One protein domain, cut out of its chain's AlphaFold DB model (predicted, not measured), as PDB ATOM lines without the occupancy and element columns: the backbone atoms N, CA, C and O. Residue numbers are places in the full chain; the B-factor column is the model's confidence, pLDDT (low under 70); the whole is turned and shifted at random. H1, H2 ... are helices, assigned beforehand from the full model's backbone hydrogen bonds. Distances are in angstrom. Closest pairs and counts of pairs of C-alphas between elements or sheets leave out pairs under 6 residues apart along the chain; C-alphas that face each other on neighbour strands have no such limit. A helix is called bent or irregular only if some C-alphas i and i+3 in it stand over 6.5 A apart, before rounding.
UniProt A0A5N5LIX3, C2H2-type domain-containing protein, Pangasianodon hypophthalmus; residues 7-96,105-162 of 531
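This is residues 7 to 96 and 105 to 162 of the 531 residues of the protein "C2H2-type domain-containing protein" of Pangasianodon hypophthalmus (UniProt A0A5N5LIX3). Two helices lying side by side, H3 and H4, form the core of an elongated helical body; H2 and H8, running opposite ways, cover one side of it, and H6 lies alongside H4 on the other. H7 turns the chain from H6 to H8 at one end, H1 lies at the other end, and H5 is held only loosely near H4 and H6. The printed part has 148 residues with eight named helices, H1 to H8 in order, and no named strand; the class is all helix. It is compact, with a radius of gyration of the C-alphas of 16.7 A, and spans 53 by 32 by 28 A.

H1 is residues 7 to 12, 9.2 A long, with C-alpha 7 at (-39.213, -2.959, 28.655). H2 is residues 15 to 28, 20.0 A, and H3 residues 32 to 48, 24.9 A. H4, residues 55 to 75, measures 30.0 A from C-alpha 55 at (-9.531, -7.833, 49.934). H5 is residues 82 to 94, 18.1 A; H6 residues 105 to 121, 24.1 A; H7 residues 123 to 137, 19.2 A. H8, residues 140 to 160, measures 30.2 A and ends with C-alpha 160 at (-19.793, -16.475, 38.024). H3 and H7 are only just irregular: C-alphas 33 and 36 are 6.8 A apart, C-alphas 131 and 134 6.7 A.

H4 is the hub, touching three helices. H3 and H4 form a helical hairpin at a shallow tilt of 15 degrees; their closest C-alphas, of Leu 32 and Met 69, are 6.1 A apart. H6 touches H4 and runs the same way at 5 degrees, closest at Ser 59 and Val 105, C-alphas 6.4 A apart. Residues 146 to 150 of H8 touch residues 57 to 65 of H4 at a steep tilt of 42 degrees, with the closest C-alphas, of Leu 61 and Leu 149, 6.4 A apart. H2 touches H8, opposite ways at a shallow tilt of 12 degrees; the closest C-alphas, of Val 27 and Gln 147, are 6.2 A apart. H2 also touches H3 at a steep tilt of 45 degrees, closest at Met 23 and Leu 38, C-alphas 6.2 A apart. H6 and H7 touch only at the corner by their link, where the closest C-alphas, of Leu 119 and Lys 126, are 4.7 A apart. H4, H6 and H7 form a bundle, a group of neighbouring helices. H7 and H8 meet only through their link. H5 and H4 are close but not clearly touching, with the C-alphas of Ile 70 and Val 85 7.7 A apart; H5 and H6 are near each other. H1 is close to H2 but not clearly touching, at Arg 10 and Leu 18, C-alphas 7.8 A apart. Each O i to N i+4 pair is within hydrogen-bond range in H1, H2, H4, H5, H6 and H8, against 11 of 13 in H3 and 8 of 11 in H7.

The two C-alphas farthest apart, of Leu 11 and Val 124, are 53.4 A apart. Residues 97 to 104 are not printed, and C-alphas 96 and 105 are 10.5 A apart across this cut. Of the links that are printed whole, none is long. Residues 76 to 81 stand free. Mean pLDDT of the printed part is 73.7; 39 residues are under 70, among them residues 7 to 16 and 76 to 96.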
ATOM      1  N   CYS A   7     -38.321  -1.824  28.421       39.97
ATOM      2  CA  CYS A   7     -39.213  -2.959  28.655       39.97
ATOM      3  C   CYS A   7     -38.711  -4.242  27.973       39.97
ATOM      4  O   CYS A   7     -38.600  -5.265  28.641       39.97
ATOM      5  N   SER A   8     -38.339  -4.182  26.690       46.41
ATOM      6  CA  SER A   8     -37.797  -5.320  25.932       46.41
ATOM      7  C   SER A   8     -36.462  -5.792  26.512       46.41
ATOM      8  O   SER A   8     -36.246  -6.986  26.711       46.41
ATOM      9  N   VAL A   9     -35.594  -4.844  26.884       50.12
ATOM     10  CA  VAL A   9     -34.300  -5.119  27.533       50.12
ATOM     11  C   VAL A   9     -34.473  -5.929  28.829       50.12
ATOM     12  O   VAL A   9     -33.721  -6.869  29.069       50.12
ATOM     13  N   ARG A  10     -35.489  -5.607  29.642       51.78
ATOM     14  CA  ARG A  10     -35.796  -6.294  30.914       51.78
ATOM     15  C   ARG A  10     -36.402  -7.693  30.762       51.78
ATOM     16  O   ARG A  10     -36.437  -8.416  31.751       51.78
ATOM     17  N   LEU A  11     -36.890  -8.058  29.575       53.62
ATOM     18  CA  LEU A  11     -37.391  -9.407  29.285       53.62
ATOM     19  C   LEU A  11     -36.277 -10.337  28.786       53.62
ATOM     20  O   LEU A  11     -36.303 -11.526  29.076       53.62
ATOM     21  N   LEU A  12     -35.304  -9.793  28.046       53.00
ATOM     22  CA  LEU A  12     -34.271 -10.572  27.354       53.00
ATOM     23  C   LEU A  12     -32.951 -10.701  28.131       53.00
ATOM     24  O   LEU A  12     -32.163 -11.598  27.845       53.00
ATOM     25  N   VAL A  13     -32.680  -9.814  29.095       57.25
ATOM     26  CA  VAL A  13     -31.399  -9.775  29.821       57.25
ATOM     27  C   VAL A  13     -31.629  -9.924  31.331       57.25
ATOM     28  O   VAL A  13     -32.420  -9.163  31.896       57.25
ATOM     29  N   PRO A  14     -30.916 -10.838  32.025       65.62
ATOM     30  CA  PRO A  14     -31.024 -10.999  33.474       65.62
ATOM     31  C   PRO A  14     -30.836  -9.672  34.235       65.62
ATOM     32  O   PRO A  14     -29.878  -8.946  33.945       65.62
ATOM     33  N   PRO A  15     -31.666  -9.356  35.253       66.19
ATOM     34  CA  PRO A  15     -31.615  -8.070  35.958       66.19
ATOM     35  C   PRO A  15     -30.237  -7.705  36.522       66.19
ATOM     36  O   PRO A  15     -29.873  -6.531  36.547       66.19
ATOM     37  N   LEU A  16     -29.446  -8.703  36.928       68.19
ATOM     38  CA  LEU A  16     -28.093  -8.488  37.434       68.19
ATOM     39  C   LEU A  16     -27.108  -8.067  36.328       68.19
ATOM     40  O   LEU A  16     -26.339  -7.141  36.556       68.19
ATOM     41  N   ARG A  17     -27.197  -8.641  35.117       71.50
ATOM     42  CA  ARG A  17     -26.419  -8.187  33.945       71.50
ATOM     43  C   ARG A  17     -26.816  -6.774  33.515       71.50
ATOM     44  O   ARG A  17     -25.957  -6.000  33.106       71.50
ATOM     45  N   LEU A  18     -28.093  -6.407  33.655       69.62
ATOM     46  CA  LEU A  18     -28.540  -5.028  33.434       69.62
ATOM     47  C   LEU A  18     -27.996  -4.059  34.481       69.62
ATOM     48  O   LEU A  18     -27.611  -2.948  34.122       69.62
ATOM     49  N   MET A  19     -27.897  -4.482  35.745       73.88
ATOM     50  CA  MET A  19     -27.218  -3.695  36.772       73.88
ATOM     51  C   MET A  19     -25.727  -3.547  36.450       73.88
ATOM     52  O   MET A  19     -25.231  -2.429  36.439       73.88
ATOM     53  N   SER A  20     -25.031  -4.629  36.079       80.12
ATOM     54  CA  SER A  20     -23.624  -4.584  35.657       80.12
ATOM     55  C   SER A  20     -23.396  -3.631  34.476       80.12
ATOM     56  O   SER A  20     -22.500  -2.794  34.531       80.12
ATOM     57  N   ALA A  21     -24.230  -3.696  33.433       76.94
ATOM     58  CA  ALA A  21     -24.121  -2.825  32.259       76.94
ATOM     59  C   ALA A  21     -24.452  -1.351  32.563       76.94
ATOM     60  O   ALA A  21     -23.849  -0.447  31.982       76.94
ATOM     61  N   PHE A  22     -25.386  -1.094  33.484       79.56
ATOM     62  CA  PHE A  22     -25.668   0.252  33.984       79.56
ATOM     63  C   PHE A  22     -24.485   0.804  34.791       79.56
ATOM     64  O   PHE A  22     -23.994   1.893  34.503       79.56
ATOM     65  N   MET A  23     -23.978   0.017  35.740       84.00
ATOM     66  CA  MET A  23     -22.833   0.362  36.584       84.00
ATOM     67  C   MET A  23     -21.552   0.573  35.770       84.00
ATOM     68  O   MET A  23     -20.792   1.491  36.059       84.00
ATOM     69  N   TRP A  24     -21.345  -0.189  34.694       86.94
ATOM     70  CA  TRP A  24     -20.258   0.062  33.746       86.94
ATOM     71  C   TRP A  24     -20.366   1.451  33.104       86.94
ATOM     72  O   TRP A  24     -19.398   2.212  33.094       86.94
ATOM     73  N   ARG A  25     -21.565   1.830  32.639       83.75
ATOM     74  CA  ARG A  25     -21.803   3.160  32.057       83.75
ATOM     75  C   ARG A  25     -21.616   4.299  33.054       83.75
ATOM     76  O   ARG A  25     -21.102   5.334  32.649       83.75
ATOM     77  N   VAL A  26     -21.949   4.106  34.332       82.38
ATOM     78  CA  VAL A  26     -21.697   5.101  35.393       82.38
ATOM     79  C   VAL A  26     -20.216   5.494  35.457       82.38
ATOM     80  O   VAL A  26     -19.916   6.685  35.504       82.38
ATOM     81  N   VAL A  27     -19.289   4.530  35.380       83.81
ATOM     82  CA  VAL A  27     -17.838   4.809  35.431       83.81
ATOM     83  C   VAL A  27     -17.295   5.310  34.090       83.81
ATOM     84  O   VAL A  27     -16.416   6.170  34.068       83.81
ATOM     85  N   GLN A  28     -17.836   4.834  32.962       79.62
ATOM     86  CA  GLN A  28     -17.491   5.370  31.637       79.62
ATOM     87  C   GLN A  28     -17.910   6.840  31.467       79.62
ATOM     88  O   GLN A  28     -17.219   7.594  30.791       79.62
ATOM     89  N   GLN A  29     -19.033   7.243  32.069       80.06
ATOM     90  CA  GLN A  29     -19.594   8.597  31.994       80.06
ATOM     91  C   GLN A  29     -19.243   9.474  33.209       80.06
ATOM     92  O   GLN A  29     -19.723  10.600  33.288       80.06
ATOM     93  N   GLN A  30     -18.447   8.959  34.156       79.75
ATOM     94  CA  GLN A  30     -18.060   9.618  35.415       79.75
ATOM     95  C   GLN A  30     -19.241  10.223  36.207       79.75
ATOM     96  O   GLN A  30     -19.112  11.263  36.848       79.75
ATOM     97  N   ASN A  31     -20.417   9.582  36.176       76.31
ATOM     98  CA  ASN A  31     -21.622  10.152  36.780       76.31
ATOM     99  C   ASN A  31     -21.650   9.948  38.308       76.31
ATOM    100  O   ASN A  31     -22.137   8.931  38.813       76.31
ATOM    101  N   LEU A  32     -21.131  10.949  39.024       75.00
ATOM    102  CA  LEU A  32     -20.925  10.979  40.476       75.00
ATOM    103  C   LEU A  32     -22.174  10.602  41.294       75.00
ATOM    104  O   LEU A  32     -22.052   9.882  42.282       75.00
ATOM    105  N   GLU A  33     -23.384  10.994  40.863       72.75
ATOM    106  CA  GLU A  33     -24.656  10.691  41.558       72.75
ATOM    107  C   GLU A  33     -24.943   9.183  41.717       72.75
ATOM    108  O   GLU A  33     -25.866   8.764  42.432       72.75
ATOM    109  N   TYR A  34     -24.201   8.346  40.993       77.19
ATOM    110  CA  TYR A  34     -24.340   6.896  40.982       77.19
ATOM    111  C   TYR A  34     -23.087   6.183  41.509       77.19
ATOM    112  O   TYR A  34     -23.117   4.958  41.612       77.19
ATOM    113  N   PHE A  35     -22.034   6.907  41.916       78.94
ATOM    114  CA  PHE A  35     -20.855   6.309  42.559       78.94
ATOM    115  C   PHE A  35     -21.213   5.718  43.933       78.94
ATOM    116  O   PHE A  35     -20.787   4.604  44.226       78.94
ATOM    117  N   ASP A  36     -22.105   6.366  44.696       73.00
ATOM    118  CA  ASP A  36     -22.757   5.790  45.892       73.00
ATOM    119  C   ASP A  36     -23.335   4.388  45.617       73.00
ATOM    120  O   ASP A  36     -23.051   3.409  46.301       73.00
ATOM    121  N   LYS A  37     -24.152   4.289  44.561       79.81
ATOM    122  CA  LYS A  37     -24.908   3.080  44.200       79.81
ATOM    123  C   LYS A  37     -23.997   1.994  43.621       79.81
ATOM    124  O   LYS A  37     -24.292   0.806  43.736       79.81
ATOM    125  N   LEU A  38     -22.892   2.401  42.996       81.19
ATOM    126  CA  LEU A  38     -21.817   1.522  42.554       81.19
ATOM    127  C   LEU A  38     -21.042   0.955  43.751       81.19
ATOM    128  O   LEU A  38     -20.770  -0.243  43.769       81.19
ATOM    129  N   GLU A  39     -20.751   1.774  44.767       83.12
ATOM    130  CA  GLU A  39     -20.149   1.320  46.023       83.12
ATOM    131  C   GLU A  39     -21.053   0.290  46.721       83.12
ATOM    132  O   GLU A  39     -20.611  -0.831  46.984       83.12
ATOM    133  N   GLU A  40     -22.339   0.609  46.921       79.94
ATOM    134  CA  GLU A  40     -23.339  -0.320  47.471       79.94
ATOM    135  C   GLU A  40     -23.399  -1.641  46.688       79.94
ATOM    136  O   GLU A  40     -23.461  -2.719  47.283       79.94
ATOM    137  N   TYR A  41     -23.354  -1.580  45.354       81.75
ATOM    138  CA  TYR A  41     -23.387  -2.753  44.484       81.75
ATOM    139  C   TYR A  41     -22.125  -3.620  44.615       81.75
ATOM    140  O   TYR A  41     -22.235  -4.844  44.734       81.75
ATOM    141  N   ILE A  42     -20.935  -3.013  44.662       82.19
ATOM    142  CA  ILE A  42     -19.667  -3.729  44.873       82.19
ATOM    143  C   ILE A  42     -19.632  -4.359  46.269       82.19
ATOM    144  O   ILE A  42     -19.277  -5.533  46.400       82.19
ATOM    145  N   LEU A  43     -20.045  -3.629  47.309       80.12
ATOM    146  CA  LEU A  43     -20.116  -4.142  48.680       80.12
ATOM    147  C   LEU A  43     -21.133  -5.282  48.806       80.12
ATOM    148  O   LEU A  43     -20.824  -6.316  49.396       80.12
ATOM    149  N   LEU A  44     -22.322  -5.149  48.210       78.56
ATOM    150  CA  LEU A  44     -23.340  -6.198  48.212       78.56
ATOM    151  C   LEU A  44     -22.838  -7.470  47.523       78.56
ATOM    152  O   LEU A  44     -22.982  -8.558  48.080       78.56
ATOM    153  N   ILE A  45     -22.241  -7.347  46.336       74.25
ATOM    154  CA  ILE A  45     -21.783  -8.502  45.561       74.25
ATOM    155  C   ILE A  45     -20.553  -9.157  46.206       74.25
ATOM    156  O   ILE A  45     -20.558 -10.373  46.378       74.25
ATOM    157  N   THR A  46     -19.556  -8.391  46.664       76.75
ATOM    158  CA  THR A  46     -18.383  -8.960  47.366       76.75
ATOM    159  C   THR A  46     -18.726  -9.551  48.740       76.75
ATOM    160  O   THR A  46     -18.057 -10.481  49.181       76.75
ATOM    161  N   ARG A  47     -19.801  -9.097  49.402       73.50
ATOM    162  CA  ARG A  47     -20.340  -9.745  50.615       73.50
ATOM    163  C   ARG A  47     -21.052 -11.071  50.317       73.50
ATOM    164  O   ARG A  47     -21.124 -11.926  51.194       73.50
ATOM    165  N   MET A  48     -21.617 -11.235  49.118       69.50
ATOM    166  CA  MET A  48     -22.305 -12.467  48.704       69.50
ATOM    167  C   MET A  48     -21.348 -13.495  48.084       69.50
ATOM    168  O   MET A  48     -21.536 -14.689  48.300       69.50
ATOM    169  N   VAL A  49     -20.326 -13.046  47.346       73.38
ATOM    170  CA  VAL A  49     -19.257 -13.883  46.784       73.38
ATOM    171  C   VAL A  49     -17.908 -13.160  46.959       73.38
ATOM    172  O   VAL A  49     -17.545 -12.324  46.126       73.38
ATOM    173  N   PRO A  50     -17.143 -13.454  48.029       74.69
ATOM    174  CA  PRO A  50     -15.872 -12.777  48.301       74.69
ATOM    175  C   PRO A  50     -14.766 -13.123  47.290       74.69
ATOM    176  O   PRO A  50     -13.807 -12.376  47.155       74.69
ATOM    177  N   GLU A  51     -14.914 -14.202  46.520       75.75
ATOM    178  CA  GLU A  51     -13.946 -14.664  45.506       75.75
ATOM    179  C   GLU A  51     -13.898 -13.798  44.223       75.75
ATOM    180  O   GLU A  51     -13.109 -14.062  43.308       75.75
ATOM    181  N   ILE A  52     -14.745 -12.767  44.120       76.38
ATOM    182  CA  ILE A  52     -14.797 -11.870  42.952       76.38
ATOM    183  C   ILE A  52     -13.602 -10.907  42.927       76.38
ATOM    184  O   ILE A  52     -13.049 -10.667  41.855       76.38
ATOM    185  N   LEU A  53     -13.196 -10.386  44.090       79.38
ATOM    186  CA  LEU A  53     -12.064  -9.471  44.269       79.38
ATOM    187  C   LEU A  53     -11.287  -9.863  45.523       79.38
ATOM    188  O   LEU A  53     -11.892 -10.127  46.558       79.38
ATOM    189  N   SER A  54      -9.956  -9.793  45.478       81.62
ATOM    190  CA  SER A  54      -9.163  -9.874  46.708       81.62
ATOM    191  C   SER A  54      -9.494  -8.711  47.648       81.62
ATOM    192  O   SER A  54      -9.916  -7.637  47.212       81.62
ATOM    193  N   GLU A  55      -9.262  -8.885  48.949       74.94
ATOM    194  CA  GLU A  55      -9.531  -7.833  49.934       74.94
ATOM    195  C   GLU A  55      -8.786  -6.523  49.620       74.94
ATOM    196  O   GLU A  55      -9.365  -5.443  49.744       74.94
ATOM    197  N   ARG A  56      -7.549  -6.615  49.111       78.25
ATOM    198  CA  ARG A  56      -6.781  -5.464  48.615       78.25
ATOM    199  C   ARG A  56      -7.461  -4.803  47.410       78.25
ATOM    200  O   ARG A  56      -7.640  -3.591  47.423       78.25
ATOM    201  N   GLN A  57      -7.879  -5.570  46.397       80.25
ATOM    202  CA  GLN A  57      -8.576  -5.027  45.217       80.25
ATOM    203  C   GLN A  57      -9.901  -4.354  45.592       80.25
ATOM    204  O   GLN A  57     -10.155  -3.230  45.163       80.25
ATOM    205  N   ARG A  58     -10.723  -5.021  46.416       80.69
ATOM    206  CA  ARG A  58     -11.984  -4.490  46.951       80.69
ATOM    207  C   ARG A  58     -11.743  -3.149  47.637       80.69
ATOM    208  O   ARG A  58     -12.391  -2.165  47.303       80.69
ATOM    209  N   SER A  59     -10.788  -3.101  48.558       77.31
ATOM    210  CA  SER A  59     -10.521  -1.910  49.362       77.31
ATOM    211  C   SER A  59      -9.950  -0.750  48.545       77.31
ATOM    212  O   SER A  59     -10.395   0.380  48.722       77.31
ATOM    213  N   VAL A  60      -9.034  -1.014  47.604       82.50
ATOM    214  CA  VAL A  60      -8.513   0.009  46.677       82.50
ATOM    215  C   VAL A  60      -9.626   0.558  45.778       82.50
ATOM    216  O   VAL A  60      -9.705   1.768  45.592       82.50
ATOM    217  N   LEU A  61     -10.522  -0.295  45.272       83.75
ATOM    218  CA  LEU A  61     -11.657   0.130  44.448       83.75
ATOM    219  C   LEU A  61     -12.651   1.002  45.238       83.75
ATOM    220  O   LEU A  61     -13.006   2.087  44.781       83.75
ATOM    221  N   ILE A  62     -13.057   0.573  46.436       81.94
ATOM    222  CA  ILE A  62     -13.966   1.339  47.306       81.94
ATOM    223  C   ILE A  62     -13.333   2.682  47.709       81.94
ATOM    224  O   ILE A  62     -13.970   3.728  47.591       81.94
ATOM    225  N   MET A  63     -12.056   2.692  48.110       82.25
ATOM    226  CA  MET A  63     -11.341   3.933  48.426       82.25
ATOM    227  C   MET A  63     -11.171   4.847  47.207       82.25
ATOM    228  O   MET A  63     -11.274   6.061  47.356       82.25
ATOM    229  N   GLY A  64     -10.963   4.291  46.009       85.00
ATOM    230  CA  GLY A  64     -10.860   5.058  44.767       85.00
ATOM    231  C   GLY A  64     -12.171   5.749  44.381       85.00
ATOM    232  O   GLY A  64     -12.169   6.939  44.062       85.00
ATOM    233  N   LEU A  65     -13.299   5.035  44.491       84.69
ATOM    234  CA  LEU A  65     -14.645   5.590  44.290       84.69
ATOM    235  C   LEU A  65     -14.928   6.737  45.269       84.69
ATOM    236  O   LEU A  65     -15.326   7.824  44.846       84.69
ATOM    237  N   ARG A  66     -14.661   6.519  46.565       80.81
ATOM    238  CA  ARG A  66     -14.831   7.530  47.622       80.81
ATOM    239  C   ARG A  66     -13.945   8.750  47.393       80.81
ATOM    240  O   ARG A  66     -14.440   9.869  47.475       80.81
ATOM    241  N   ALA A  67     -12.665   8.551  47.079       83.00
ATOM    242  CA  ALA A  67     -11.727   9.640  46.828       83.00
ATOM    243  C   ALA A  67     -12.178  10.516  45.652       83.00
ATOM    244  O   ALA A  67     -12.272  11.730  45.818       83.00
ATOM    245  N   LYS A  68     -12.541   9.916  44.507       83.50
ATOM    246  CA  LYS A  68     -13.051  10.676  43.356       83.50
ATOM    247  C   LYS A  68     -14.324  11.441  43.716       83.50
ATOM    248  O   LYS A  68     -14.387  12.642  43.486       83.50
ATOM    249  N   MET A  69     -15.303  10.772  44.329       79.94
ATOM    250  CA  MET A  69     -16.579  11.387  44.703       79.94
ATOM    251  C   MET A  69     -16.396  12.578  45.654       79.94
ATOM    252  O   MET A  69     -16.959  13.641  45.409       79.94
ATOM    253  N   ILE A  70     -15.594  12.430  46.713       77.94
ATOM    254  CA  ILE A  70     -15.394  13.491  47.710       77.94
ATOM    255  C   ILE A  70     -14.576  14.651  47.128       77.94
ATOM    256  O   ILE A  70     -14.934  15.806  47.345       77.94
ATOM    257  N   LEU A  71     -13.502  14.376  46.381       79.88
ATOM    258  CA  LEU A  71     -12.653  15.434  45.825       79.88
ATOM    259  C   LEU A  71     -13.355  16.208  44.700       79.88
ATOM    260  O   LEU A  71     -13.250  17.429  44.666       79.88
ATOM    261  N   GLU A  72     -14.125  15.545  43.833       78.62
ATOM    262  CA  GLU A  72     -14.920  16.234  42.807       78.62
ATOM    263  C   GLU A  72     -16.070  17.039  43.458       78.62
ATOM    264  O   GLU A  72     -16.276  18.189  43.093       78.62
ATOM    265  N   MET A  73     -16.720  16.537  44.524       70.75
ATOM    266  CA  MET A  73     -17.656  17.340  45.343       70.75
ATOM    267  C   MET A  73     -16.998  18.556  46.018       70.75
ATOM    268  O   MET A  73     -17.667  19.556  46.270       70.75
ATOM    269  N   CYS A  74     -15.708  18.481  46.353       71.19
ATOM    270  CA  CYS A  74     -14.966  19.616  46.899       71.19
ATOM    271  C   CYS A  74     -14.576  20.644  45.825       71.19
ATOM    272  O   CYS A  74     -14.265  21.777  46.185       71.19
ATOM    273  N   LYS A  75     -14.572  20.283  44.540       70.25
ATOM    274  CA  LYS A  75     -14.125  21.141  43.433       70.25
ATOM    275  C   LYS A  75     -15.129  22.244  43.089       70.25
ATOM    276  O   LYS A  75     -14.701  23.351  42.775       70.25
ATOM    277  N   ASP A  76     -16.426  21.964  43.195       60.81
ATOM    278  CA  ASP A  76     -17.484  22.941  42.918       60.81
ATOM    279  C   ASP A  76     -17.411  24.163  43.860       60.81
ATOM    280  O   ASP A  76     -17.081  24.058  45.046       60.81
ATOM    281  N   GLU A  77     -17.714  25.351  43.323       51.50
ATOM    282  CA  GLU A  77     -17.616  26.630  44.050       51.50
ATOM    283  C   GLU A  77     -18.819  26.926  44.956       51.50
ATOM    284  O   GLU A  77     -18.740  27.787  45.836       51.50
ATOM    285  N   LEU A  78     -19.941  26.224  44.769       47.53
ATOM    286  CA  LEU A  78     -21.094  26.378  45.652       47.53
ATOM    287  C   LEU A  78     -20.724  25.900  47.067       47.53
ATOM    288  O   LEU A  78     -20.117  24.834  47.202       47.53
ATOM    289  N   PRO A  79     -21.131  26.607  48.142       45.56
ATOM    290  CA  PRO A  79     -20.959  26.138  49.512       45.56
ATOM    291  C   PRO A  79     -21.942  24.996  49.810       45.56
ATOM    292  O   PRO A  79     -22.895  25.144  50.579       45.56
ATOM    293  N   THR A  80     -21.705  23.840  49.186       47.44
ATOM    294  CA  THR A  80     -22.345  22.560  49.485       47.44
ATOM    295  C   THR A  80     -21.998  22.221  50.925       47.44
ATOM    296  O   THR A  80     -20.896  21.756  51.200       47.44
ATOM    297  N   ASP A  81     -22.924  22.568  51.830       53.16
ATOM    298  CA  ASP A  81     -22.701  22.786  53.264       53.16
ATOM    299  C   ASP A  81     -21.622  21.859  53.847       53.16
ATOM    300  O   ASP A  81     -21.686  20.641  53.672       53.16
ATOM    301  N   LEU A  82     -20.657  22.414  54.591       53.91
ATOM    302  CA  LEU A  82     -19.620  21.635  55.286       53.91
ATOM    303  C   LEU A  82     -20.229  20.492  56.118       53.91
ATOM    304  O   LEU A  82     -19.598  19.451  56.294       53.91
ATOM    305  N   LYS A  83     -21.475  20.660  56.584       52.91
ATOM    306  CA  LYS A  83     -22.280  19.614  57.229       52.91
ATOM    307  C   LYS A  83     -22.629  18.450  56.298       52.91
ATOM    308  O   LYS A  83     -22.589  17.320  56.756       52.91
ATOM    309  N   THR A  84     -22.936  18.682  55.024       60.16
ATOM    310  CA  THR A  84     -23.220  17.646  54.013       60.16
ATOM    311  C   THR A  84     -21.975  16.821  53.708       60.16
ATOM    312  O   THR A  84     -22.034  15.595  53.775       60.16
ATOM    313  N   VAL A  85     -20.829  17.468  53.454       60.94
ATOM    314  CA  VAL A  85     -19.555  16.755  53.242       60.94
ATOM    315  C   VAL A  85     -19.177  15.974  54.506       60.94
ATOM    316  O   VAL A  85     -18.934  14.772  54.438       60.94
ATOM    317  N   ARG A  86     -19.242  16.599  55.690       57.16
ATOM    318  CA  ARG A  86     -18.966  15.936  56.977       57.16
ATOM    319  C   ARG A  86     -19.963  14.819  57.316       57.16
ATOM    320  O   ARG A  86     -19.558  13.818  57.893       57.16
ATOM    321  N   ALA A  87     -21.233  14.932  56.929       59.72
ATOM    322  CA  ALA A  87     -22.230  13.875  57.104       59.72
ATOM    323  C   ALA A  87     -21.981  12.692  56.158       59.72
ATOM    324  O   ALA A  87     -22.111  11.546  56.585       59.72
ATOM    325  N   ARG A  88     -21.555  12.938  54.910       59.31
ATOM    326  CA  ARG A  88     -21.076  11.875  54.010       59.31
ATOM    327  C   ARG A  88     -19.850  11.169  54.600       59.31
ATOM    328  O   ARG A  88     -19.844   9.943  54.650       59.31
ATOM    329  N   LEU A  89     -18.881  11.916  55.137       60.41
ATOM    330  CA  LEU A  89     -17.707  11.353  55.823       60.41
ATOM    331  C   LEU A  89     -18.083  10.526  57.072       60.41
ATOM    332  O   LEU A  89     -17.652   9.384  57.178       60.41
ATOM    333  N   HIS A  90     -18.954  11.018  57.961       54.12
ATOM    334  CA  HIS A  90     -19.443  10.229  59.107       54.12
ATOM    335  C   HIS A  90     -20.281   9.006  58.686       54.12
ATOM    336  O   HIS A  90     -20.235   7.968  59.343       54.12
ATOM    337  N   THR A  91     -21.022   9.080  57.574       55.44
ATOM    338  CA  THR A  91     -21.730   7.910  57.021       55.44
ATOM    339  C   THR A  91     -20.721   6.847  56.569       55.44
ATOM    340  O   THR A  91     -20.883   5.670  56.893       55.44
ATOM    341  N   ILE A  92     -19.638   7.270  55.909       54.38
ATOM    342  CA  ILE A  92     -18.510   6.421  55.495       54.38
ATOM    343  C   ILE A  92     -17.793   5.789  56.705       54.38
ATOM    344  O   ILE A  92     -17.478   4.600  56.665       54.38
ATOM    345  N   GLU A  93     -17.595   6.529  57.802       52.25
ATOM    346  CA  GLU A  93     -17.079   5.977  59.067       52.25
ATOM    347  C   GLU A  93     -18.029   4.932  59.674       52.25
ATOM    348  O   GLU A  93     -17.586   3.856  60.080       52.25
ATOM    349  N   SER A  94     -19.340   5.207  59.696       48.28
ATOM    350  CA  SER A  94     -20.337   4.308  60.296       48.28
ATOM    351  C   SER A  94     -20.399   2.936  59.612       48.28
ATOM    352  O   SER A  94     -20.583   1.917  60.279       48.28
ATOM    353  N   PHE A  95     -20.155   2.889  58.298       45.69
ATOM    354  CA  PHE A  95     -20.103   1.651  57.517       45.69
ATOM    355  C   PHE A  95     -18.840   0.811  57.773       45.69
ATOM    356  O   PHE A  95     -18.788  -0.348  57.363       45.69
ATOM    357  N   SER A  96     -17.826   1.365  58.447       44.81
ATOM    358  CA  SER A  96     -16.537   0.702  58.692       44.81
ATOM    359  C   SER A  96     -16.500  -0.142  59.976       44.81
ATOM    360  O   SER A  96     -15.468  -0.730  60.298       44.81
ATOM    361  N   VAL A 105      -5.860  -0.130  54.435       62.50
ATOM    362  CA  VAL A 105      -7.104   0.585  54.131       62.50
ATOM    363  C   VAL A 105      -7.430   1.648  55.177       62.50
ATOM    364  O   VAL A 105      -7.752   2.772  54.804       62.50
ATOM    365  N   GLU A 106      -7.295   1.338  56.471       67.69
ATOM    366  CA  GLU A 106      -7.531   2.295  57.565       67.69
ATOM    367  C   GLU A 106      -6.532   3.460  57.474       67.69
ATOM    368  O   GLU A 106      -6.893   4.629  57.626       67.69
ATOM    369  N   VAL A 107      -5.279   3.153  57.116       75.81
ATOM    370  CA  VAL A 107      -4.222   4.150  56.899       75.81
ATOM    371  C   VAL A 107      -4.516   5.021  55.669       75.81
ATOM    372  O   VAL A 107      -4.339   6.237  55.727       75.81
ATOM    373  N   LEU A 108      -4.984   4.438  54.560       71.31
ATOM    374  CA  LEU A 108      -5.383   5.186  53.360       71.31
ATOM    375  C   LEU A 108      -6.635   6.047  53.597       71.31
ATOM    376  O   LEU A 108      -6.680   7.188  53.140       71.31
ATOM    377  N   GLN A 109      -7.610   5.554  54.363       71.25
ATOM    378  CA  GLN A 109      -8.786   6.320  54.781       71.25
ATOM    379  C   GLN A 109      -8.393   7.500  55.677       71.25
ATOM    380  O   GLN A 109      -8.842   8.618  55.434       71.25
ATOM    381  N   GLY A 110      -7.484   7.297  56.636       71.44
ATOM    382  CA  GLY A 110      -6.919   8.375  57.453       71.44
ATOM    383  C   GLY A 110      -6.171   9.436  56.632       71.44
ATOM    384  O   GLY A 110      -6.322  10.631  56.893       71.44
ATOM    385  N   ARG A 111      -5.417   9.033  55.594       80.00
ATOM    386  CA  ARG A 111      -4.780   9.973  54.649       80.00
ATOM    387  C   ARG A 111      -5.812  10.779  53.859       80.00
ATOM    388  O   ARG A 111      -5.680  11.998  53.797       80.00
ATOM    389  N   LEU A 112      -6.836  10.127  53.297       79.31
ATOM    390  CA  LEU A 112      -7.889  10.802  52.530       79.31
ATOM    391  C   LEU A 112      -8.679  11.786  53.407       79.31
ATOM    392  O   LEU A 112      -8.887  12.925  53.001       79.31
ATOM    393  N   LEU A 113      -9.056  11.383  54.625       76.75
ATOM    394  CA  LEU A 113      -9.718  12.257  55.599       76.75
ATOM    395  C   LEU A 113      -8.860  13.483  55.929       76.75
ATOM    396  O   LEU A 113      -9.357  14.606  55.876       76.75
ATOM    397  N   LYS A 114      -7.565  13.291  56.211       79.62
ATOM    398  CA  LYS A 114      -6.638  14.395  56.503       79.62
ATOM    399  C   LYS A 114      -6.458  15.340  55.310       79.62
ATOM    400  O   LYS A 114      -6.441  16.553  55.509       79.62
ATOM    401  N   LEU A 115      -6.362  14.804  54.090       81.44
ATOM    402  CA  LEU A 115      -6.308  15.595  52.859       81.44
ATOM    403  C   LEU A 115      -7.576  16.445  52.713       81.44
ATOM    404  O   LEU A 115      -7.481  17.668  52.659       81.44
ATOM    405  N   VAL A 116      -8.754  15.818  52.736       77.38
ATOM    406  CA  VAL A 116     -10.044  16.506  52.571       77.38
ATOM    407  C   VAL A 116     -10.257  17.572  53.646       77.38
ATOM    408  O   VAL A 116     -10.653  18.680  53.309       77.38
ATOM    409  N   LEU A 117      -9.929  17.302  54.915       74.12
ATOM    410  CA  LEU A 117      -9.995  18.322  55.970       74.12
ATOM    411  C   LEU A 117      -9.072  19.514  55.665       74.12
ATOM    412  O   LEU A 117      -9.535  20.652  55.695       74.12
ATOM    413  N   SER A 118      -7.821  19.277  55.257       79.75
ATOM    414  CA  SER A 118      -6.888  20.364  54.915       79.75
ATOM    415  C   SER A 118      -7.311  21.202  53.694       79.75
ATOM    416  O   SER A 118      -6.985  22.386  53.628       79.75
ATOM    417  N   LEU A 119      -8.078  20.620  52.762       77.94
ATOM    418  CA  LEU A 119      -8.679  21.307  51.606       77.94
ATOM    419  C   LEU A 119      -9.973  22.069  51.951       77.94
ATOM    420  O   LEU A 119     -10.430  22.893  51.162       77.94
ATOM    421  N   LEU A 120     -10.580  21.787  53.109       72.50
ATOM    422  CA  LEU A 120     -11.755  22.492  53.633       72.50
ATOM    423  C   LEU A 120     -11.380  23.585  54.651       72.50
ATOM    424  O   LEU A 120     -12.169  24.500  54.875       72.50
ATOM    425  N   GLU A 121     -10.197  23.492  55.262       78.00
ATOM    426  CA  GLU A 121      -9.656  24.475  56.210       78.00
ATOM    427  C   GLU A 121      -8.970  25.669  55.526       78.00
ATOM    428  O   GLU A 121      -9.017  26.777  56.058       78.00
ATOM    429  N   ASP A 122      -8.344  25.471  54.358       77.94
ATOM    430  CA  ASP A 122      -7.580  26.510  53.657       77.94
ATOM    431  C   ASP A 122      -7.973  26.607  52.164       77.94
ATOM    432  O   ASP A 122      -7.643  25.709  51.379       77.94
ATOM    433  N   PRO A 123      -8.643  27.697  51.734       76.75
ATOM    434  CA  PRO A 123      -9.097  27.857  50.354       76.75
ATOM    435  C   PRO A 123      -7.958  28.114  49.354       76.75
ATOM    436  O   PRO A 123      -8.123  27.821  48.173       76.75
ATOM    437  N   VAL A 124      -6.793  28.602  49.794       77.75
ATOM    438  CA  VAL A 124      -5.632  28.830  48.916       77.75
ATOM    439  C   VAL A 124      -4.917  27.506  48.643       77.75
ATOM    440  O   VAL A 124      -4.562  27.208  47.502       77.75
ATOM    441  N   LYS A 125      -4.783  26.645  49.665       79.75
ATOM    442  CA  LYS A 125      -4.338  25.252  49.467       79.75
ATOM    443  C   LYS A 125      -5.323  24.470  48.598       79.75
ATOM    444  O   LYS A 125      -4.878  23.697  47.751       79.75
ATOM    445  N   LYS A 126      -6.633  24.683  48.781       80.62
ATOM    446  CA  LYS A 126      -7.690  24.104  47.939       80.62
ATOM    447  C   LYS A 126      -7.472  24.449  46.463       80.62
ATOM    448  O   LYS A 126      -7.425  23.546  45.631       80.62
ATOM    449  N   GLU A 127      -7.309  25.732  46.144       79.94
ATOM    450  CA  GLU A 127      -7.116  26.202  44.769       79.94
ATOM    451  C   GLU A 127      -5.847  25.611  44.130       79.94
ATOM    452  O   GLU A 127      -5.933  24.970  43.080       79.94
ATOM    453  N   HIS A 128      -4.695  25.708  44.805       85.50
ATOM    454  CA  HIS A 128      -3.440  25.107  44.333       85.50
ATOM    455  C   HIS A 128      -3.567  23.587  44.121       85.50
ATOM    456  O   HIS A 128      -3.065  23.045  43.136       85.50
ATOM    457  N   PHE A 129      -4.238  22.873  45.030       85.81
ATOM    458  CA  PHE A 129      -4.461  21.434  44.889       85.81
ATOM    459  C   PHE A 129      -5.270  21.106  43.629       85.81
ATOM    460  O   PHE A 129      -4.863  20.220  42.879       85.81
ATOM    461  N   PHE A 130      -6.365  21.821  43.349       84.25
ATOM    462  CA  PHE A 130      -7.178  21.556  42.157       84.25
ATOM    463  C   PHE A 130      -6.525  21.996  40.839       84.25
ATOM    464  O   PHE A 130      -6.842  21.411  39.803       84.25
ATOM    465  N   GLN A 131      -5.602  22.961  40.870       82.75
ATOM    466  CA  GLN A 131      -4.831  23.385  39.696       82.75
ATOM    467  C   GLN A 131      -3.666  22.431  39.380       82.75
ATOM    468  O   GLN A 131      -3.546  21.978  38.246       82.75
ATOM    469  N   GLU A 132      -2.828  22.088  40.366       82.50
ATOM    470  CA  GLU A 132      -1.553  21.394  40.116       82.50
ATOM    471  C   GLU A 132      -1.532  19.909  40.499       82.50
ATOM    472  O   GLU A 132      -0.872  19.115  39.830       82.50
ATOM    473  N   VAL A 133      -2.234  19.508  41.564       84.81
ATOM    474  CA  VAL A 133      -2.125  18.148  42.128       84.81
ATOM    475  C   VAL A 133      -3.242  17.246  41.609       84.81
ATOM    476  O   VAL A 133      -2.986  16.156  41.099       84.81
ATOM    477  N   PHE A 134      -4.488  17.717  41.675       85.19
ATOM    478  CA  PHE A 134      -5.674  16.960  41.284       85.19
ATOM    479  C   PHE A 134      -5.637  16.457  39.830       85.19
ATOM    480  O   PHE A 134      -5.926  15.276  39.631       85.19
ATOM    481  N   PRO A 135      -5.221  17.244  38.811       86.12
ATOM    482  CA  PRO A 135      -5.171  16.747  37.433       86.12
ATOM    483  C   PRO A 135      -4.095  15.675  37.212       86.12
ATOM    484  O   PRO A 135      -4.223  14.877  36.283       86.12
ATOM    485  N   ARG A 136      -3.055  15.643  38.062       83.31
ATOM    486  CA  ARG A 136      -1.955  14.669  38.008       83.31
ATOM    487  C   ARG A 136      -2.302  13.383  38.763       83.31
ATOM    488  O   ARG A 136      -2.173  12.301  38.205       83.31
ATOM    489  N   GLU A 137      -2.769  13.492  40.008       83.50
ATOM    490  CA  GLU A 137      -3.004  12.340  40.898       83.50
ATOM    491  C   GLU A 137      -4.412  11.730  40.781       83.50
ATOM    492  O   GLU A 137      -4.572  10.524  40.960       83.50
ATOM    493  N   TYR A 138      -5.430  12.540  40.469       85.06
ATOM    494  CA  TYR A 138      -6.855  12.153  40.456       85.06
ATOM    495  C   TYR A 138      -7.545  12.430  39.106       85.06
ATOM    496  O   TYR A 138      -8.774  12.366  38.993       85.06
ATOM    497  N   GLY A 139      -6.752  12.748  38.080       82.56
ATOM    498  CA  GLY A 139      -7.201  13.017  36.717       82.56
ATOM    499  C   GLY A 139      -7.380  11.750  35.861       82.56
ATOM    500  O   GLY A 139      -7.714  10.678  36.374       82.56
ATOM    501  N   PRO A 140      -7.144  11.829  34.537       85.06
ATOM    502  CA  PRO A 140      -7.573  10.796  33.593       85.06
ATOM    503  C   PRO A 140      -6.851   9.449  33.743       85.06
ATOM    504  O   PRO A 140      -7.333   8.447  33.222       85.06
ATOM    505  N   GLU A 141      -5.699   9.388  34.414       85.62
ATOM    506  CA  GLU A 141      -4.999   8.123  34.691       85.62
ATOM    507  C   GLU A 141      -5.611   7.377  35.879       85.62
ATOM    508  O   GLU A 141      -5.851   6.171  35.791       85.62
ATOM    509  N   PHE A 142      -5.978   8.108  36.934       87.88
ATOM    510  CA  PHE A 142      -6.761   7.594  38.055       87.88
ATOM    511  C   PHE A 142      -8.113   7.050  37.574       87.88
ATOM    512  O   PHE A 142      -8.502   5.935  37.919       87.88
ATOM    513  N   ASP A 143      -8.795   7.795  36.701       85.81
ATOM    514  CA  ASP A 143     -10.085   7.387  36.139       85.81
ATOM    515  C   ASP A 143      -9.977   6.115  35.284       85.81
ATOM    516  O   ASP A 143     -10.833   5.232  35.379       85.81
ATOM    517  N   LYS A 144      -8.900   5.966  34.497       87.44
ATOM    518  CA  LYS A 144      -8.602   4.718  33.768       87.44
ATOM    519  C   LYS A 144      -8.337   3.558  34.728       87.44
ATOM    520  O   LYS A 144      -8.877   2.476  34.518       87.44
ATOM    521  N   ALA A 145      -7.550   3.760  35.787       87.44
ATOM    522  CA  ALA A 145      -7.284   2.722  36.787       87.44
ATOM    523  C   ALA A 145      -8.574   2.272  37.501       87.44
ATOM    524  O   ALA A 145      -8.800   1.074  37.692       87.44
ATOM    525  N   LEU A 146      -9.463   3.218  37.811       86.38
ATOM    526  CA  LEU A 146     -10.777   2.962  38.396       86.38
ATOM    527  C   LEU A 146     -11.694   2.189  37.430       86.38
ATOM    528  O   LEU A 146     -12.321   1.205  37.827       86.38
ATOM    529  N   GLN A 147     -11.711   2.561  36.144       88.75
ATOM    530  CA  GLN A 147     -12.406   1.814  35.088       88.75
ATOM    531  C   GLN A 147     -11.843   0.395  34.914       88.75
ATOM    532  O   GLN A 147     -12.622  -0.544  34.767       88.75
ATOM    533  N   VAL A 148     -10.525   0.192  34.990       88.88
ATOM    534  CA  VAL A 148      -9.908  -1.147  34.927       88.88
ATOM    535  C   VAL A 148     -10.313  -2.006  36.130       88.88
ATOM    536  O   VAL A 148     -10.679  -3.166  35.945       88.88
ATOM    537  N   LEU A 149     -10.327  -1.452  37.348       86.12
ATOM    538  CA  LEU A 149     -10.759  -2.176  38.551       86.12
ATOM    539  C   LEU A 149     -12.245  -2.566  38.503       86.12
ATOM    540  O   LEU A 149     -12.584  -3.711  38.813       86.12
ATOM    541  N   VAL A 150     -13.131  -1.664  38.063       86.75
ATOM    542  CA  VAL A 150     -14.558  -1.989  37.886       86.75
ATOM    543  C   VAL A 150     -14.762  -2.969  36.728       86.75
ATOM    544  O   VAL A 150     -15.541  -3.907  36.862       86.75
ATOM    545  N   GLY A 151     -14.030  -2.829  35.622       81.44
ATOM    546  CA  GLY A 151     -14.080  -3.768  34.498       81.44
ATOM    547  C   GLY A 151     -13.647  -5.181  34.901       81.44
ATOM    548  O   GLY A 151     -14.306  -6.156  34.543       81.44
ATOM    549  N   HIS A 152     -12.599  -5.295  35.724       85.62
ATOM    550  CA  HIS A 152     -12.160  -6.561  36.309       85.62
ATOM    551  C   HIS A 152     -13.231  -7.167  37.232       85.62
ATOM    552  O   HIS A 152     -13.586  -8.332  37.060       85.62
ATOM    553  N   PHE A 153     -13.806  -6.373  38.143       85.81
ATOM    554  CA  PHE A 153     -14.922  -6.781  39.010       85.81
ATOM    555  C   PHE A 153     -16.128  -7.304  38.211       85.81
ATOM    556  O   PHE A 153     -16.639  -8.385  38.502       85.81
ATOM    557  N   LEU A 154     -16.561  -6.574  37.179       82.19
ATOM    558  CA  LEU A 154     -17.700  -6.964  36.345       82.19
ATOM    559  C   LEU A 154     -17.396  -8.208  35.494       82.19
ATOM    560  O   LEU A 154     -18.252  -9.081  35.391       82.19
ATOM    561  N   SER A 155     -16.181  -8.342  34.953       80.94
ATOM    562  CA  SER A 155     -15.746  -9.536  34.209       80.94
ATOM    563  C   SER A 155     -15.684 -10.782  35.103       80.94
ATOM    564  O   SER A 155     -16.206 -11.839  34.743       80.94
ATOM    565  N   ARG A 156     -15.137 -10.654  36.320       78.62
ATOM    566  CA  ARG A 156     -15.143 -11.715  37.343       78.62
ATOM    567  C   ARG A 156     -16.563 -12.096  37.763       78.62
ATOM    568  O   ARG A 156     -16.842 -13.279  37.932       78.62
ATOM    569  N   MET A 157     -17.472 -11.127  37.880       72.06
ATOM    570  CA  MET A 157     -18.888 -11.401  38.136       72.06
ATOM    571  C   MET A 157     -19.553 -12.117  36.954       72.06
ATOM    572  O   MET A 157     -20.302 -13.063  37.168       72.06
ATOM    573  N   GLU A 158     -19.264 -11.725  35.710       70.31
ATOM    574  CA  GLU A 158     -19.830 -12.372  34.523       70.31
ATOM    575  C   GLU A 158     -19.418 -13.850  34.411       70.31
ATOM    576  O   GLU A 158     -20.252 -14.684  34.065       70.31
ATOM    577  N   GLN A 159     -18.184 -14.194  34.799       68.88
ATOM    578  CA  GLN A 159     -17.698 -15.581  34.887       68.88
ATOM    579  C   GLN A 159     -18.469 -16.438  35.911       68.88
ATOM    580  O   GLN A 159     -18.539 -17.655  35.761       68.88
ATOM    581  N   LEU A 160     -19.041 -15.816  36.946       62.03
ATOM    582  CA  LEU A 160     -19.793 -16.475  38.024       62.03
ATOM    583  C   LEU A 160     -21.311 -16.459  37.805       62.03
ATOM    584  O   LEU A 160     -22.054 -17.075  38.568       62.03
ATOM    585  N   LEU A 161     -21.781 -15.764  36.769       60.00
ATOM    586  CA  LEU A 161     -23.173 -15.759  36.342       60.00
ATOM    587  C   LEU A 161     -23.313 -16.651  35.107       60.00
ATOM    588  O   LEU A 161     -23.214 -16.135  33.986       60.00
ATOM    589  N   PRO A 162     -23.580 -17.966  35.272       53.66
ATOM    590  CA  PRO A 162     -23.911 -18.818  34.146       53.66
ATOM    591  C   PRO A 162     -25.202 -18.301  33.510       53.66
ATOM    592  O   PRO A 162     -26.307 -18.582  33.966       53.66
TER     593      PRO A 162